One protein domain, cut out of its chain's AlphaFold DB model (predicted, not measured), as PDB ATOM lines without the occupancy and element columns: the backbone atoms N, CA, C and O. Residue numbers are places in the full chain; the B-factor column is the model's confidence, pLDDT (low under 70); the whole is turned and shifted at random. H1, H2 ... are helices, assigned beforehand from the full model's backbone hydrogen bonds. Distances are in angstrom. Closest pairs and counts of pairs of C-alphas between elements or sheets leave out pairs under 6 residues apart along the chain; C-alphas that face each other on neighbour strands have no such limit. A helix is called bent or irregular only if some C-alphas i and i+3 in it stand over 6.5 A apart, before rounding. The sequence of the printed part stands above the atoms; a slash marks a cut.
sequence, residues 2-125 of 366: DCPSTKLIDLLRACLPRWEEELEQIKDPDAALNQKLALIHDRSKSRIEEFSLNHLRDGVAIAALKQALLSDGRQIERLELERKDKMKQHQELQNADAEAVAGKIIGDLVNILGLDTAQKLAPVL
ATOM      1  N   ASP A   2     236.169 328.340 246.076       42.44
ATOM      2  CA  ASP A   2     237.022 327.152 245.991       42.44
ATOM      3  C   ASP A   2     237.686 326.926 247.345       42.44
ATOM      4  O   ASP A   2     238.428 327.786 247.821       42.44
ATOM      5  N   CYS A   3     237.421 325.784 247.976       40.94
ATOM      6  CA  CYS A   3     238.094 325.433 249.216       40.94
ATOM      7  C   CYS A   3     239.618 325.364 248.977       40.94
ATOM      8  O   CYS A   3     240.065 324.693 248.041       40.94
ATOM      9  N   PRO A   4     240.443 326.007 249.820       54.09
ATOM     10  CA  PRO A   4     241.903 325.966 249.693       54.09
ATOM     11  C   PRO A   4     242.463 324.535 249.787       54.09
ATOM     12  O   PRO A   4     243.511 324.237 249.219       54.09
ATOM     13  N   SER A   5     241.727 323.621 250.427       55.81
ATOM     14  CA  SER A   5     242.053 322.196 250.490       55.81
ATOM     15  C   SER A   5     241.949 321.482 249.139       55.81
ATOM     16  O   SER A   5     242.747 320.587 248.875       55.81
ATOM     17  N   THR A   6     241.020 321.870 248.262       56.03
ATOM     18  CA  THR A   6     240.842 321.225 246.952       56.03
ATOM     19  C   THR A   6     241.999 321.558 246.014       56.03
ATOM     20  O   THR A   6     242.554 320.659 245.393       56.03
ATOM     21  N   LYS A   7     242.448 322.822 246.008       69.56
ATOM     22  CA  LYS A   7     243.605 323.274 245.210       69.56
ATOM     23  C   LYS A   7     244.901 322.567 245.613       69.56
ATOM     24  O   LYS A   7     245.680 322.170 244.756       69.56
ATOM     25  N   LEU A   8     245.101 322.357 246.913       63.88
ATOM     26  CA  LEU A   8     246.257 321.632 247.446       63.88
ATOM     27  C   LEU A   8     246.244 320.148 247.048       63.88
ATOM     28  O   LEU A   8     247.271 319.595 246.662       63.88
ATOM     29  N   ILE A   9     245.069 319.514 247.086       62.06
ATOM     30  CA  ILE A   9     244.889 318.128 246.638       62.06
ATOM     31  C   ILE A   9     245.154 317.992 245.132       62.06
ATOM     32  O   ILE A   9     245.757 317.006 244.711       62.06
ATOM     33  N   ASP A  10     244.729 318.961 244.323       67.88
ATOM     34  CA  ASP A  10     244.942 318.926 242.874       67.88
ATOM     35  C   ASP A  10     246.418 319.152 242.497       67.88
ATOM     36  O   ASP A  10     246.925 318.463 241.612       67.88
ATOM     37  N   LEU A  11     247.144 320.015 243.222       68.88
ATOM     38  CA  LEU A  11     248.595 320.197 243.061       68.88
ATOM     39  C   LEU A  11     249.389 318.934 243.423       68.88
ATOM     40  O   LEU A  11     250.284 318.535 242.679       68.88
ATOM     41  N   LEU A  12     249.033 318.265 244.524       67.81
ATOM     42  CA  LEU A  12     249.634 316.976 244.885       67.81
ATOM     43  C   LEU A  12     249.338 315.913 243.823       67.81
ATOM     44  O   LEU A  12     250.237 315.184 243.413       67.81
ATOM     45  N   ARG A  13     248.096 315.855 243.328       66.44
ATOM     46  CA  ARG A  13     247.701 314.913 242.273       66.44
ATOM     47  C   ARG A  13     248.494 315.124 240.982       66.44
ATOM     48  O   ARG A  13     248.799 314.143 240.315       66.44
ATOM     49  N   ALA A  14     248.833 316.365 240.646       74.25
ATOM     50  CA  ALA A  14     249.642 316.681 239.474       74.25
ATOM     51  C   ALA A  14     251.118 316.258 239.619       74.25
ATOM     52  O   ALA A  14     251.749 315.935 238.617       74.25
ATOM     53  N   CYS A  15     251.664 316.228 240.841       71.19
ATOM     54  CA  CYS A  15     253.070 315.868 241.083       71.19
ATOM     55  C   CYS A  15     253.302 314.354 241.192       71.19
ATOM     56  O   CYS A  15     254.364 313.876 240.807       71.19
ATOM     57  N   LEU A  16     252.306 313.596 241.664       69.94
ATOM     58  CA  LEU A  16     252.390 312.138 241.823       69.94
ATOM     59  C   LEU A  16     252.898 311.370 240.588       69.94
ATOM     60  O   LEU A  16     253.846 310.608 240.756       69.94
ATOM     61  N   PRO A  17     252.347 311.551 239.369       74.31
ATOM     62  CA  PRO A  17     252.826 310.804 238.202       74.31
ATOM     63  C   PRO A  17     254.278 311.142 237.845       74.31
ATOM     64  O   PRO A  17     255.017 310.281 237.385       74.31
ATOM     65  N   ARG A  18     254.715 312.382 238.103       80.38
ATOM     66  CA  ARG A  18     256.106 312.791 237.888       80.38
ATOM     67  C   ARG A  18     257.042 312.126 238.892       80.38
ATOM     68  O   ARG A  18     258.113 311.682 238.511       80.38
ATOM     69  N   TRP A  19     256.653 312.047 240.164       78.44
ATOM     70  CA  TRP A  19     257.446 311.332 241.169       78.44
ATOM     71  C   TRP A  19     257.525 309.839 240.872       78.44
ATOM     72  O   TRP A  19     258.569 309.242 241.087       78.44
ATOM     73  N   GLU A  20     256.441 309.242 240.378       71.06
ATOM     74  CA  GLU A  20     256.420 307.840 239.955       71.06
ATOM     75  C   GLU A  20     257.415 307.594 238.814       71.06
ATOM     76  O   GLU A  20     258.269 306.721 238.937       71.06
ATOM     77  N   GLU A  21     257.402 308.435 237.776       75.88
ATOM     78  CA  GLU A  21     258.376 308.370 236.680       75.88
ATOM     79  C   GLU A  21     259.823 308.574 237.169       75.88
ATOM     80  O   GLU A  21     260.732 307.851 236.765       75.88
ATOM     81  N   GLU A  22     260.057 309.533 238.067       72.81
ATOM     82  CA  GLU A  22     261.387 309.786 238.633       72.81
ATOM     83  C   GLU A  22     261.879 308.643 239.534       72.81
ATOM     84  O   GLU A  22     263.077 308.365 239.572       72.81
ATOM     85  N   LEU A  23     260.975 307.951 240.230       69.69
ATOM     86  CA  LEU A  23     261.299 306.776 241.039       69.69
ATOM     87  C   LEU A  23     261.573 305.543 240.172       69.69
ATOM     88  O   LEU A  23     262.487 304.785 240.486       69.69
ATOM     89  N   GLU A  24     260.846 305.356 239.069       71.62
ATOM     90  CA  GLU A  24     261.117 304.280 238.103       71.62
ATOM     91  C   GLU A  24     262.485 304.429 237.420       71.62
ATOM     92  O   GLU A  24     263.090 303.438 237.004       71.62
ATOM     93  N   GLN A  25     263.011 305.654 237.325       69.75
ATOM     94  CA  GLN A  25     264.343 305.910 236.771       69.75
ATOM     95  C   GLN A  25     265.488 305.443 237.684       69.75
ATOM     96  O   GLN A  25     266.616 305.295 237.201       69.75
ATOM     97  N   ILE A  26     265.223 305.158 238.967       68.06
ATOM     98  CA  ILE A  26     266.204 304.559 239.880       68.06
ATOM     99  C   ILE A  26     266.403 303.095 239.462       68.06
ATOM    100  O   ILE A  26     265.612 302.209 239.780       68.06
ATOM    101  N   LYS A  27     267.466 302.842 238.693       64.94
ATOM    102  CA  LYS A  27     267.752 301.523 238.110       64.94
ATOM    103  C   LYS A  27     268.032 300.475 239.186       64.94
ATOM    104  O   LYS A  27     268.820 300.729 240.094       64.94
ATOM    105  N   ASP A  28     267.484 299.271 239.002       65.88
ATOM    106  CA  ASP A  28     267.859 298.072 239.766       65.88
ATOM    107  C   ASP A  28     269.368 297.799 239.594       65.88
ATOM    108  O   ASP A  28     269.841 297.710 238.448       65.88
ATOM    109  N   PRO A  29     270.125 297.670 240.706       60.97
ATOM    110  CA  PRO A  29     271.575 297.520 240.647       60.97
ATOM    111  C   PRO A  29     272.037 296.287 239.887       60.97
ATOM    112  O   PRO A  29     273.118 296.257 239.289       60.97
ATOM    113  N   ASP A  30     271.190 295.268 239.898       69.81
ATOM    114  CA  ASP A  30     271.530 293.954 239.411       69.81
ATOM    115  C   ASP A  30     270.925 293.680 238.047       69.81
ATOM    116  O   ASP A  30     271.303 292.695 237.426       69.81
ATOM    117  N   ALA A  31     270.067 294.551 237.508       76.69
ATOM    118  CA  ALA A  31     269.409 294.319 236.222       76.69
ATOM    119  C   ALA A  31     270.406 294.021 235.087       76.69
ATOM    120  O   ALA A  31     270.222 293.072 234.326       76.69
ATOM    121  N   ALA A  32     271.508 294.775 235.003       80.50
ATOM    122  CA  ALA A  32     272.533 294.563 233.979       80.50
ATOM    123  C   ALA A  32     273.338 293.267 234.193       80.50
ATOM    124  O   ALA A  32     273.721 292.605 233.224       80.50
ATOM    125  N   LEU A  33     273.603 292.893 235.450       83.19
ATOM    126  CA  LEU A  33     274.255 291.626 235.781       83.19
ATOM    127  C   LEU A  33     273.314 290.456 235.484       83.19
ATOM    128  O   LEU A  33     273.696 289.535 234.770       83.19
ATOM    129  N   ASN A  34     272.075 290.530 235.962       83.56
ATOM    130  CA  ASN A  34     271.016 289.550 235.764       83.56
ATOM    131  C   ASN A  34     270.752 289.313 234.276       83.56
ATOM    132  O   ASN A  34     270.638 288.166 233.858       83.56
ATOM    133  N   GLN A  35     270.760 290.364 233.450       89.06
ATOM    134  CA  GLN A  35     270.655 290.227 231.998       89.06
ATOM    135  C   GLN A  35     271.833 289.435 231.408       89.06
ATOM    136  O   GLN A  35     271.632 288.535 230.595       89.06
ATOM    137  N   LYS A  36     273.074 289.729 231.821       88.44
ATOM    138  CA  LYS A  36     274.258 288.983 231.359       88.44
ATOM    139  C   LYS A  36     274.243 287.528 231.833       88.44
ATOM    140  O   LYS A  36     274.606 286.643 231.060       88.44
ATOM    141  N   LEU A  37     273.815 287.276 233.069       88.50
ATOM    142  CA  LEU A  37     273.660 285.929 233.618       88.50
ATOM    143  C   LEU A  37     272.580 285.145 232.868       88.50
ATOM    144  O   LEU A  37     272.819 283.996 232.503       88.50
ATOM    145  N   ALA A  38     271.447 285.778 232.557       91.44
ATOM    146  CA  ALA A  38     270.383 285.184 231.755       91.44
ATOM    147  C   ALA A  38     270.884 284.780 230.359       91.44
ATOM    148  O   ALA A  38     270.669 283.648 229.938       91.44
ATOM    149  N   LEU A  39     271.658 285.637 229.683       94.12
ATOM    150  CA  LEU A  39     272.248 285.304 228.379       94.12
ATOM    151  C   LEU A  39     273.188 284.090 228.441       94.12
ATOM    152  O   LEU A  39     273.177 283.246 227.540       94.12
ATOM    153  N   ILE A  40     274.013 283.983 229.488       89.62
ATOM    154  CA  ILE A  40     274.900 282.825 229.674       89.62
ATOM    155  C   ILE A  40     274.078 281.567 229.967       89.62
ATOM    156  O   ILE A  40     274.371 280.502 229.416       89.62
ATOM    157  N   HIS A  41     273.045 281.688 230.796       91.75
ATOM    158  CA  HIS A  41     272.137 280.597 231.120       91.75
ATOM    159  C   HIS A  41     271.415 280.074 229.870       91.75
ATOM    160  O   HIS A  41     271.465 278.877 229.594       91.75
ATOM    161  N   ASP A  42     270.830 280.956 229.062       93.75
ATOM    162  CA  ASP A  42     270.093 280.586 227.851       93.75
ATOM    163  C   ASP A  42     271.007 279.949 226.803       93.75
ATOM    164  O   ASP A  42     270.652 278.941 226.182       93.75
ATOM    165  N   ARG A  43     272.234 280.465 226.662       94.12
ATOM    166  CA  ARG A  43     273.265 279.847 225.821       94.12
ATOM    167  C   ARG A  43     273.633 278.447 226.311       94.12
ATOM    168  O   ARG A  43     273.743 277.529 225.499       94.12
ATOM    169  N   SER A  44     273.843 278.285 227.616       90.31
ATOM    170  CA  SER A  44     274.197 276.998 228.228       90.31
ATOM    171  C   SER A  44     273.084 275.975 228.018       90.31
ATOM    172  O   SER A  44     273.342 274.852 227.586       90.31
ATOM    173  N   LYS A  45     271.839 276.393 228.260       92.31
ATOM    174  CA  LYS A  45     270.635 275.592 228.052       92.31
ATOM    175  C   LYS A  45     270.508 275.139 226.598       92.31
ATOM    176  O   LYS A  45     270.389 273.943 226.357       92.31
ATOM    177  N   SER A  46     270.644 276.062 225.645       91.56
ATOM    178  CA  SER A  46     270.564 275.755 224.209       91.56
ATOM    179  C   SER A  46     271.610 274.717 223.782       91.56
ATOM    180  O   SER A  46     271.287 273.774 223.067       91.56
ATOM    181  N   ARG A  47     272.854 274.828 224.277       88.31
ATOM    182  CA  ARG A  47     273.923 273.847 223.995       88.31
ATOM    183  C   ARG A  47     273.617 272.460 224.557       88.31
ATOM    184  O   ARG A  47     273.944 271.460 223.926       88.31
ATOM    185  N   ILE A  48     273.032 272.389 225.753       89.06
ATOM    186  CA  ILE A  48     272.646 271.116 226.380       89.06
ATOM    187  C   ILE A  48     271.495 270.473 225.601       89.06
ATOM    188  O   ILE A  48     271.539 269.272 225.336       89.06
ATOM    189  N   GLU A  49     270.496 271.263 225.210       90.88
ATOM    190  CA  GLU A  49     269.364 270.805 224.399       90.88
ATOM    191  C   GLU A  49     269.839 270.284 223.035       90.88
ATOM    192  O   GLU A  49     269.535 269.147 222.675       90.88
ATOM    193  N   GLU A  50     270.678 271.038 222.325       87.38
ATOM    194  CA  GLU A  50     271.262 270.621 221.044       87.38
ATOM    195  C   GLU A  50     272.090 269.332 221.175       87.38
ATOM    196  O   GLU A  50     271.942 268.395 220.385       87.38
ATOM    197  N   PHE A  51     272.919 269.236 222.218       86.06
ATOM    198  CA  PHE A  51     273.705 268.037 222.487       86.06
ATOM    199  C   PHE A  51     272.817 266.813 222.768       86.06
ATOM    200  O   PHE A  51     273.105 265.712 222.287       86.06
ATOM    201  N   SER A  52     271.723 267.005 223.513       84.62
ATOM    202  CA  SER A  52     270.770 265.938 223.835       84.62
ATOM    203  C   SER A  52     270.036 265.397 222.606       84.62
ATOM    204  O   SER A  52     269.674 264.223 222.593       84.62
ATOM    205  N   LEU A  53     269.867 266.214 221.563       83.81
ATOM    206  CA  LEU A  53     269.202 265.821 220.320       83.81
ATOM    207  C   LEU A  53     270.153 265.127 219.334       83.81
ATOM    208  O   LEU A  53     269.733 264.201 218.642       83.81
ATOM    209  N   ASN A  54     271.428 265.532 219.288       79.19
ATOM    210  CA  ASN A  54     272.310 265.188 218.168       79.19
ATOM    211  C   ASN A  54     273.496 264.263 218.515       79.19
ATOM    212  O   ASN A  54     274.012 263.592 217.621       79.19
ATOM    213  N   HIS A  55     273.962 264.196 219.775       68.69
ATOM    214  CA  HIS A  55     275.330 263.703 220.050       68.69
ATOM    215  C   HIS A  55     275.514 262.816 221.296       68.69
ATOM    216  O   HIS A  55     276.628 262.676 221.800       68.69
ATOM    217  N   LEU A  56     274.466 262.122 221.751       65.38
ATOM    218  CA  LEU A  56     274.437 261.303 222.982       65.38
ATOM    219  C   LEU A  56     275.549 260.236 223.160       65.38
ATOM    220  O   LEU A  56     275.656 259.667 224.245       65.38
ATOM    221  N   ARG A  57     276.362 259.921 222.140       66.88
ATOM    222  CA  ARG A  57     277.421 258.891 222.209       66.88
ATOM    223  C   ARG A  57     278.794 259.318 221.682       66.88
ATOM    224  O   ARG A  57     279.716 258.507 221.727       66.88
ATOM    225  N   ASP A  58     278.950 260.551 221.206       82.62
ATOM    226  CA  ASP A  58     280.244 261.025 220.709       82.62
ATOM    227  C   ASP A  58     281.084 261.594 221.864       82.62
ATOM    228  O   ASP A  58     280.790 262.654 222.418       82.62
ATOM    229  N   GLY A  59     282.148 260.877 222.237       79.50
ATOM    230  CA  GLY A  59     283.066 261.279 223.305       79.50
ATOM    231  C   GLY A  59     283.759 262.622 223.049       79.50
ATOM    232  O   GLY A  59     284.052 263.342 224.006       79.50
ATOM    233  N   VAL A  60     283.967 262.994 221.782       84.06
ATOM    234  CA  VAL A  60     284.539 264.292 221.403       84.06
ATOM    235  C   VAL A  60     283.519 265.403 221.645       84.06
ATOM    236  O   VAL A  60     283.851 266.417 222.262       84.06
ATOM    237  N   ALA A  61     282.260 265.184 221.258       83.19
ATOM    238  CA  ALA A  61     281.169 266.123 221.512       83.19
ATOM    239  C   ALA A  61     280.881 266.290 223.019       83.19
ATOM    240  O   ALA A  61     280.668 267.410 223.485       83.19
ATOM    241  N   ILE A  62     280.963 265.208 223.808       87.00
ATOM    242  CA  ILE A  62     280.849 265.260 225.280       87.00
ATOM    243  C   ILE A  62     281.967 266.122 225.879       87.00
ATOM    244  O   ILE A  62     281.715 266.973 226.736       87.00
ATOM    245  N   ALA A  63     283.213 265.916 225.438       87.62
ATOM    246  CA  ALA A  63     284.351 266.692 225.916       87.62
ATOM    247  C   ALA A  63     284.222 268.180 225.546       87.62
ATOM    248  O   ALA A  63     284.488 269.041 226.389       87.62
ATOM    249  N   ALA A  64     283.758 268.483 224.330       87.94
ATOM    250  CA  ALA A  64     283.522 269.846 223.863       87.94
ATOM    251  C   ALA A  64     282.413 270.553 224.662       87.94
ATOM    252  O   ALA A  64     282.630 271.668 225.142       87.94
ATOM    253  N   LEU A  65     281.270 269.894 224.893       90.06
ATOM    254  CA  LEU A  65     280.187 270.438 225.721       90.06
ATOM    255  C   LEU A  65     280.672 270.718 227.146       90.06
ATOM    256  O   LEU A  65     280.437 271.800 227.685       90.06
ATOM    257  N   LYS A  66     281.397 269.771 227.751       90.00
ATOM    258  CA  LYS A  66     281.951 269.939 229.098       90.00
ATOM    259  C   LYS A  66     282.883 271.149 229.175       90.00
ATOM    260  O   LYS A  66     282.786 271.925 230.122       90.00
ATOM    261  N   GLN A  67     283.767 271.333 228.193       93.25
ATOM    262  CA  GLN A  67     284.649 272.504 228.140       93.25
ATOM    263  C   GLN A  67     283.863 273.811 227.985       93.25
ATOM    264  O   GLN A  67     284.161 274.784 228.678       93.25
ATOM    265  N   ALA A  68     282.830 273.827 227.140       90.12
ATOM    266  CA  ALA A  68     281.983 274.998 226.943       90.12
ATOM    267  C   ALA A  68     281.244 275.403 228.234       90.12
ATOM    268  O   ALA A  68     281.308 276.565 228.626       90.12
ATOM    269  N   LEU A  69     280.630 274.450 228.944       91.94
ATOM    270  CA  LEU A  69     279.929 274.717 230.209       91.94
ATOM    271  C   LEU A  69     280.884 275.163 231.326       91.94
ATOM    272  O   LEU A  69     280.564 276.062 232.100       91.94
ATOM    273  N   LEU A  70     282.088 274.585 231.396       92.56
ATOM    274  CA  LEU A  70     283.117 275.044 232.335       92.56
ATOM    275  C   LEU A  70     283.582 276.471 232.020       92.56
ATOM    276  O   LEU A  70     283.849 277.245 232.939       92.56
ATOM    277  N   SER A  71     283.684 276.835 230.740       93.75
ATOM    278  CA  SER A  71     283.980 278.211 230.335       93.75
ATOM    279  C   SER A  71     282.861 279.175 230.740       93.75
ATOM    280  O   SER A  71     283.161 280.280 231.194       93.75
ATOM    281  N   ASP A  72     281.600 278.762 230.603       87.31
ATOM    282  CA  ASP A  72     280.425 279.544 231.007       87.31
ATOM    283  C   ASP A  72     280.433 279.785 232.525       87.31
ATOM    284  O   ASP A  72     280.310 280.927 232.967       87.31
ATOM    285  N   GLY A  73     280.719 278.749 233.324       91.38
ATOM    286  CA  GLY A  73     280.892 278.872 234.776       91.38
ATOM    287  C   GLY A  73     282.001 279.856 235.171       91.38
ATOM    288  O   GLY A  73     281.776 280.747 235.987       91.38
ATOM    289  N   ARG A  74     283.175 279.788 234.522       92.81
ATOM    290  CA  ARG A  74     284.266 280.764 234.745       92.81
ATOM    291  C   ARG A  74     283.903 282.185 234.311       92.81
ATOM    292  O   ARG A  74     284.558 283.144 234.718       92.81
ATOM    293  N   GLN A  75     282.964 282.339 233.381       91.44
ATOM    294  CA  GLN A  75     282.486 283.647 232.947       91.44
ATOM    295  C   GLN A  75     281.503 284.233 233.967       91.44
ATOM    296  O   GLN A  75     281.614 285.416 234.273       91.44
ATOM    297  N   ILE A  76     280.612 283.410 234.527       90.19
ATOM    298  CA  ILE A  76     279.716 283.792 235.630       90.19
ATOM    299  C   ILE A  76     280.535 284.263 236.833       90.19
ATOM    300  O   ILE A  76     280.345 285.385 237.292       90.19
ATOM    301  N   GLU A  77     281.520 283.472 237.263       89.19
ATOM    302  CA  GLU A  77     282.378 283.807 238.409       89.19
ATOM    303  C   GLU A  77     283.104 285.152 238.225       89.19
ATOM    304  O   GLU A  77     283.158 285.974 239.139       89.19
ATOM    305  N   ARG A  78     283.605 285.428 237.013       93.12
ATOM    306  CA  ARG A  78     284.229 286.720 236.683       93.12
ATOM    307  C   ARG A  78     283.250 287.888 236.758       93.12
ATOM    308  O   ARG A  78     283.617 288.938 237.275       93.12
ATOM    309  N   LEU A  79     282.029 287.718 236.250       88.62
ATOM    310  CA  LEU A  79     280.997 288.758 236.298       88.62
ATOM    311  C   LEU A  79     280.548 289.044 237.737       88.62
ATOM    312  O   LEU A  79     280.342 290.201 238.097       88.62
ATOM    313  N   GLU A  80     280.434 288.011 238.571       88.12
ATOM    314  CA  GLU A  80     280.107 288.160 239.992       88.12
ATOM    315  C   GLU A  80     281.228 288.848 240.778       88.12
ATOM    316  O   GLU A  80     280.948 289.684 241.638       88.12
ATOM    317  N   LEU A  81     282.492 288.529 240.483       89.44
ATOM    318  CA  LEU A  81     283.639 289.179 241.115       89.44
ATOM    319  C   LEU A  81     283.739 290.655 240.713       89.44
ATOM    320  O   LEU A  81     283.842 291.513 241.581       89.44
ATOM    321  N   GLU A  82     283.600 290.967 239.422       88.88
ATOM    322  CA  GLU A  82     283.582 292.352 238.936       88.88
ATOM    323  C   GLU A  82     282.446 293.163 239.584       88.88
ATOM    324  O   GLU A  82     282.628 294.332 239.934       88.88
ATOM    325  N   ARG A  83     281.276 292.541 239.786       84.69
ATOM    326  CA  ARG A  83     280.163 293.157 240.518       84.69
ATOM    327  C   ARG A  83     280.536 293.434 241.970       84.69
ATOM    328  O   ARG A  83     280.251 294.523 242.453       84.69
ATOM    329  N   LYS A  84     281.171 292.486 242.664       82.88
ATOM    330  CA  LYS A  84     281.629 292.679 244.051       82.88
ATOM    331  C   LYS A  84     282.642 293.818 244.151       82.88
ATOM    332  O   LYS A  84     282.488 294.678 245.013       82.88
ATOM    333  N   ASP A  85     283.596 293.881 243.227       87.56
ATOM    334  CA  ASP A  85     284.612 294.937 243.186       87.56
ATOM    335  C   ASP A  85     283.989 296.323 242.957       87.56
ATOM    336  O   ASP A  85     284.428 297.321 243.530       87.56
ATOM    337  N   LYS A  86     282.926 296.388 242.149       80.75
ATOM    338  CA  LYS A  86     282.217 297.632 241.812       80.75
ATOM    339  C   LYS A  86     280.996 297.911 242.687       80.75
ATOM    340  O   LYS A  86     280.342 298.933 242.484       80.75
ATOM    341  N   MET A  87     280.694 297.058 243.667       78.31
ATOM    342  CA  MET A  87     279.470 297.140 244.473       78.31
ATOM    343  C   MET A  87     279.346 298.501 245.153       78.31
ATOM    344  O   MET A  87     278.300 299.140 245.082       78.31
ATOM    345  N   LYS A  88     280.442 298.975 245.752       73.75
ATOM    346  CA  LYS A  88     280.473 300.267 246.437       73.75
ATOM    347  C   LYS A  88     280.188 301.430 245.484       73.75
ATOM    348  O   LYS A  88     279.353 302.271 245.788       73.75
ATOM    349  N   GLN A  89     280.836 301.447 244.320       77.75
ATOM    350  CA  GLN A  89     280.642 302.495 243.315       77.75
ATOM    351  C   GLN A  89     279.205 302.498 242.775       77.75
ATOM    352  O   GLN A  89     278.623 303.556 242.551       77.75
ATOM    353  N   HIS A  90     278.629 301.313 242.576       74.56
ATOM    354  CA  HIS A  90     277.258 301.179 242.105       74.56
ATOM    355  C   HIS A  90     276.249 301.665 243.156       74.56
ATOM    356  O   HIS A  90     275.336 302.420 242.833       74.56
ATOM    357  N   GLN A  91     276.471 301.305 244.422       70.25
ATOM    358  CA  GLN A  91     275.670 301.783 245.544       70.25
ATOM    359  C   GLN A  91     275.761 303.307 245.707       70.25
ATOM    360  O   GLN A  91     274.755 303.954 245.977       70.25
ATOM    361  N   GLU A  92     276.947 303.897 245.543       72.44
ATOM    362  CA  GLU A  92     277.143 305.350 245.616       72.44
ATOM    363  C   GLU A  92     276.376 306.089 244.511       72.44
ATOM    364  O   GLU A  92     275.714 307.084 244.799       72.44
ATOM    365  N   LEU A  93     276.409 305.583 243.271       70.94
ATOM    366  CA  LEU A  93     275.652 306.163 242.159       70.94
ATOM    367  C   LEU A  93     274.140 306.117 242.432       70.94
ATOM    368  O   LEU A  93     273.444 307.109 242.246       70.94
ATOM    369  N   GLN A  94     273.645 304.988 242.940       69.56
ATOM    370  CA  GLN A  94     272.234 304.838 243.296       69.56
ATOM    371  C   GLN A  94     271.813 305.727 244.453       69.56
ATOM    372  O   GLN A  94     270.727 306.295 244.414       69.56
ATOM    373  N   ASN A  95     272.660 305.862 245.474       66.19
ATOM    374  CA  ASN A  95     272.390 306.774 246.576       66.19
ATOM    375  C   ASN A  95     272.298 308.215 246.060       66.19
ATOM    376  O   ASN A  95     271.408 308.940 246.484       66.19
ATOM    377  N   ALA A  96     273.162 308.611 245.119       69.38
ATOM    378  CA  ALA A  96     273.116 309.940 244.513       69.38
ATOM    379  C   ALA A  96     271.839 310.163 243.680       69.38
ATOM    380  O   ALA A  96     271.197 311.205 243.813       69.38
ATOM    381  N   ASP A  97     271.434 309.183 242.867       69.81
ATOM    382  CA  ASP A  97     270.195 309.255 242.082       69.81
ATOM    383  C   ASP A  97     268.957 309.293 242.999       69.81
ATOM    384  O   ASP A  97     268.064 310.125 242.821       69.81
ATOM    385  N   ALA A  98     268.931 308.453 244.036       71.44
ATOM    386  CA  ALA A  98     267.865 308.429 245.032       71.44
ATOM    387  C   ALA A  98     267.801 309.733 245.842       71.44
ATOM    388  O   ALA A  98     266.711 310.249 246.088       71.44
ATOM    389  N   GLU A  99     268.949 310.299 246.225       69.25
ATOM    390  CA  GLU A  99     269.032 311.590 246.913       69.25
ATOM    391  C   GLU A  99     268.512 312.726 246.024       69.25
ATOM    392  O   GLU A  99     267.752 313.576 246.491       69.25
ATOM    393  N   ALA A 100     268.838 312.711 244.730       71.62
ATOM    394  CA  ALA A 100     268.341 313.698 243.779       71.62
ATOM    395  C   ALA A 100     266.811 313.640 243.637       71.62
ATOM    396  O   ALA A 100     266.149 314.681 243.699       71.62
ATOM    397  N   VAL A 101     266.232 312.442 243.491       73.00
ATOM    398  CA  VAL A 101     264.771 312.254 243.413       73.00
ATOM    399  C   VAL A 101     264.100 312.646 244.732       73.00
ATOM    400  O   VAL A 101     263.123 313.396 244.735       73.00
ATOM    401  N   ALA A 102     264.659 312.230 245.871       70.62
ATOM    402  CA  ALA A 102     264.155 312.613 247.185       70.62
ATOM    403  C   ALA A 102     264.167 314.138 247.380       70.62
ATOM    404  O   ALA A 102     263.185 314.704 247.861       70.62
ATOM    405  N   GLY A 103     265.237 314.815 246.954       67.75
ATOM    406  CA  GLY A 103     265.349 316.272 246.993       67.75
ATOM    407  C   GLY A 103     264.261 316.977 246.181       67.75
ATOM    408  O   GLY A 103     263.679 317.953 246.658       67.75
ATOM    409  N   LYS A 104     263.921 316.458 244.994       77.12
ATOM    410  CA  LYS A 104     262.826 316.988 244.164       77.12
ATOM    411  C   LYS A 104     261.461 316.811 244.824       77.12
ATOM    412  O   LYS A 104     260.713 317.780 244.928       77.12
ATOM    413  N   ILE A 105     261.171 315.615 245.342       76.69
ATOM    414  CA  ILE A 105     259.914 315.321 246.052       76.69
ATOM    415  C   ILE A 105     259.765 316.231 247.275       76.69
ATOM    416  O   ILE A 105     258.715 316.834 247.492       76.69
ATOM    417  N   ILE A 106     260.829 316.368 248.069       72.88
ATOM    418  CA  ILE A 106     260.865 317.253 249.237       72.88
ATOM    419  C   ILE A 106     260.641 318.710 248.816       72.88
ATOM    420  O   ILE A 106     259.824 319.399 249.428       72.88
ATOM    421  N   GLY A 107     261.311 319.170 247.757       73.94
ATOM    422  CA  GLY A 107     261.130 320.512 247.204       73.94
ATOM    423  C   GLY A 107     259.686 320.781 246.782       73.94
ATOM    424  O   GLY A 107     259.110 321.798 247.165       73.94
ATOM    425  N   ASP A 108     259.062 319.845 246.072       77.06
ATOM    426  CA  ASP A 108     257.657 319.937 245.672       77.06
ATOM    427  C   ASP A 108     256.714 319.973 246.883       77.06
ATOM    428  O   ASP A 108     255.794 320.791 246.936       77.06
ATOM    429  N   LEU A 109     256.957 319.137 247.895       72.62
ATOM    430  CA  LEU A 109     256.167 319.130 249.128       72.62
ATOM    431  C   LEU A 109     256.282 320.455 249.889       72.62
ATOM    432  O   LEU A 109     255.271 320.960 250.376       72.62
ATOM    433  N   VAL A 110     257.478 321.043 249.968       73.81
ATOM    434  CA  VAL A 110     257.682 322.371 250.568       73.81
ATOM    435  C   VAL A 110     256.967 323.448 249.753       73.81
ATOM    436  O   VAL A 110     256.313 324.308 250.341       73.81
ATOM    437  N   ASN A 111     257.029 323.383 248.422       78.25
ATOM    438  CA  ASN A 111     256.362 324.341 247.539       78.25
ATOM    439  C   ASN A 111     254.829 324.282 247.651       78.25
ATOM    440  O   ASN A 111     254.172 325.317 247.571       78.25
ATOM    441  N   ILE A 112     254.252 323.092 247.853       73.88
ATOM    442  CA  ILE A 112     252.795 322.901 247.929       73.88
ATOM    443  C   ILE A 112     252.255 323.150 249.344       73.88
ATOM    444  O   ILE A 112     251.206 323.773 249.506       73.88
ATOM    445  N   LEU A 113     252.934 322.632 250.372       73.88
ATOM    446  CA  LEU A 113     252.439 322.621 251.755       73.88
ATOM    447  C   LEU A 113     252.993 323.774 252.605       73.88
ATOM    448  O   LEU A 113     252.451 324.070 253.675       73.88
ATOM    449  N   GLY A 114     254.080 324.403 252.156       71.94
ATOM    450  CA  GLY A 114     254.905 325.293 252.963       71.94
ATOM    451  C   GLY A 114     255.853 324.521 253.886       71.94
ATOM    452  O   GLY A 114     255.552 323.417 254.352       71.94
ATOM    453  N   LEU A 115     257.004 325.129 254.181       70.50
ATOM    454  CA  LEU A 115     258.073 324.512 254.974       70.50
ATOM    455  C   LEU A 115     257.591 324.068 256.365       70.50
ATOM    456  O   LEU A 115     257.850 322.937 256.761       70.50
ATOM    457  N   ASP A 116     256.831 324.904 257.072       62.41
ATOM    458  CA  ASP A 116     256.348 324.596 258.426       62.41
ATOM    459  C   ASP A 116     255.427 323.371 258.462       62.41
ATOM    460  O   ASP A 116     255.481 322.552 259.382       62.41
ATOM    461  N   THR A 117     254.566 323.226 257.456       64.25
ATOM    462  CA  THR A 117     253.663 322.077 257.340       64.25
ATOM    463  C   THR A 117     254.445 320.825 256.959       64.25
ATOM    464  O   THR A 117     254.234 319.768 257.552       64.25
ATOM    465  N   ALA A 118     255.391 320.942 256.023       60.34
ATOM    466  CA  ALA A 118     256.256 319.842 255.609       60.34
ATOM    467  C   ALA A 118     257.135 319.331 256.770       60.34
ATOM    468  O   ALA A 118     257.235 318.121 256.983       60.34
ATOM    469  N   GLN A 119     257.675 320.236 257.593       60.97
ATOM    470  CA  GLN A 119     258.426 319.910 258.809       60.97
ATOM    471  C   GLN A 119     257.573 319.196 259.859       60.97
ATOM    472  O   GLN A 119     258.038 318.251 260.489       60.97
ATOM    473  N   LYS A 120     256.311 319.602 260.039       61.31
ATOM    474  CA  LYS A 120     255.384 318.922 260.962       61.31
ATOM    475  C   LYS A 120     255.015 317.516 260.493       61.31
ATOM    476  O   LYS A 120     254.818 316.632 261.324       61.31
ATOM    477  N   LEU A 121     254.908 317.312 259.179       58.31
ATOM    478  CA  LEU A 121     254.553 316.023 258.584       58.31
ATOM    479  C   LEU A 121     255.727 315.041 258.563       58.31
ATOM    480  O   LEU A 121     255.519 313.844 258.754       58.31
ATOM    481  N   ALA A 122     256.950 315.534 258.372       55.62
ATOM    482  CA  ALA A 122     258.146 314.703 258.294       55.62
ATOM    483  C   ALA A 122     259.324 315.300 259.085       55.62
ATOM    484  O   ALA A 122     260.367 315.589 258.502       55.62
ATOM    485  N   PRO A 123     259.215 315.450 260.420       56.69
ATOM    486  CA  PRO A 123     260.228 316.135 261.228       56.69
ATOM    487  C   PRO A 123     261.620 315.502 261.112       56.69
ATOM    488  O   PRO A 123     262.616 316.208 261.164       56.69
ATOM    489  N   VAL A 124     261.694 314.194 260.862       56.28
ATOM    490  CA  VAL A 124     262.954 313.457 260.682       56.28
ATOM    491  C   VAL A 124     263.747 313.925 259.452       56.28
ATOM    492  O   VAL A 124     264.971 313.896 259.487       56.28
ATOM    493  N   LEU A 125     263.078 314.396 258.394       52.69
ATOM    494  CA  LEU A 125     263.735 314.879 257.170       52.69
ATOM    495  C   LEU A 125     264.308 316.296 257.320       52.69
ATOM    496  O   LEU A 125     265.169 316.697 256.545       52.69
TER     497      LEU A 125
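What this domain is: This is residues 2 to 125 of the 366 residues of an uncharacterized protein of Fusarium coffeatum (UniProt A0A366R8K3). This is a long, thin helical hairpin bent near its middle into a wide V: the long helix H3 makes one side, H1 and H2 follow each other along the other, and short H4 folds across the end of H3. The turn from H2 to H3, residues 52 to 60, sticks out at one tip. The printed part has 124 residues with four named helices, H1 to H4 in order, and no named strand: all helix, extended, with a radius of gyration of the C-alphas of 25.7 A and spans of 82 by 32 by 15 A.

Where its parts are: Find C-alpha 4 at (241.903, 325.966, 249.693), where H1, residues 4 to 24, begins. By its hydrogen bonds it was assigned as one helix, but it is bent: C-alphas 14 and 17 are 6.8 A apart, between arms H1a, residues 4 to 14, and H1b, residues 17 to 24. H2, residues 31 to 54, is 34.4 A long. H3, residues 59 to 113, also assigned as one helix by its hydrogen bonds, is bent where C-alphas 85 and 88 are 7.5 A apart; H3a, residues 59 to 85, is 39.1 A long and H3b, residues 88 to 113, 36.2 A. H4, residues 115 to 121, ends at C-alpha 121, (254.553, 316.023, 258.584).

How they stand to each other: Start at the hub, H3, whose arms stand at a steep tilt of 51 degrees. H2 and H3a form a hairpin and touch, closest at the C-alphas of Ser 44 and Leu 69, 6.5 A, at a shallow tilt of 6 degrees, opposite ways. H1b touches H3b at residues 98 to 105 alone, closest at the C-alphas of Glu 22 and Val 101, 6.4 A. H1a touches H3b at residues 112 to 113 alone, closest at the C-alphas of Leu 8 and Ile 112, 6.7 A. H4 and H3b only just touch, with 3 pairs of C-alphas within 8 A, and only at the corner, closest at Val 110 and Ala 118, 5.8 A. In H1a, H1b, H2, H3a, H3b and H4 every O i to N i+4 pair is within hydrogen-bond range.

The domain as a whole: Look to Asp 2 and Gly 59 for the C-alphas farthest apart, 83.5 A. The printed part has no cut, and no link is long. Confidence is low, under 70, in 39 residues, among them 2 to 13 and 116 to 125.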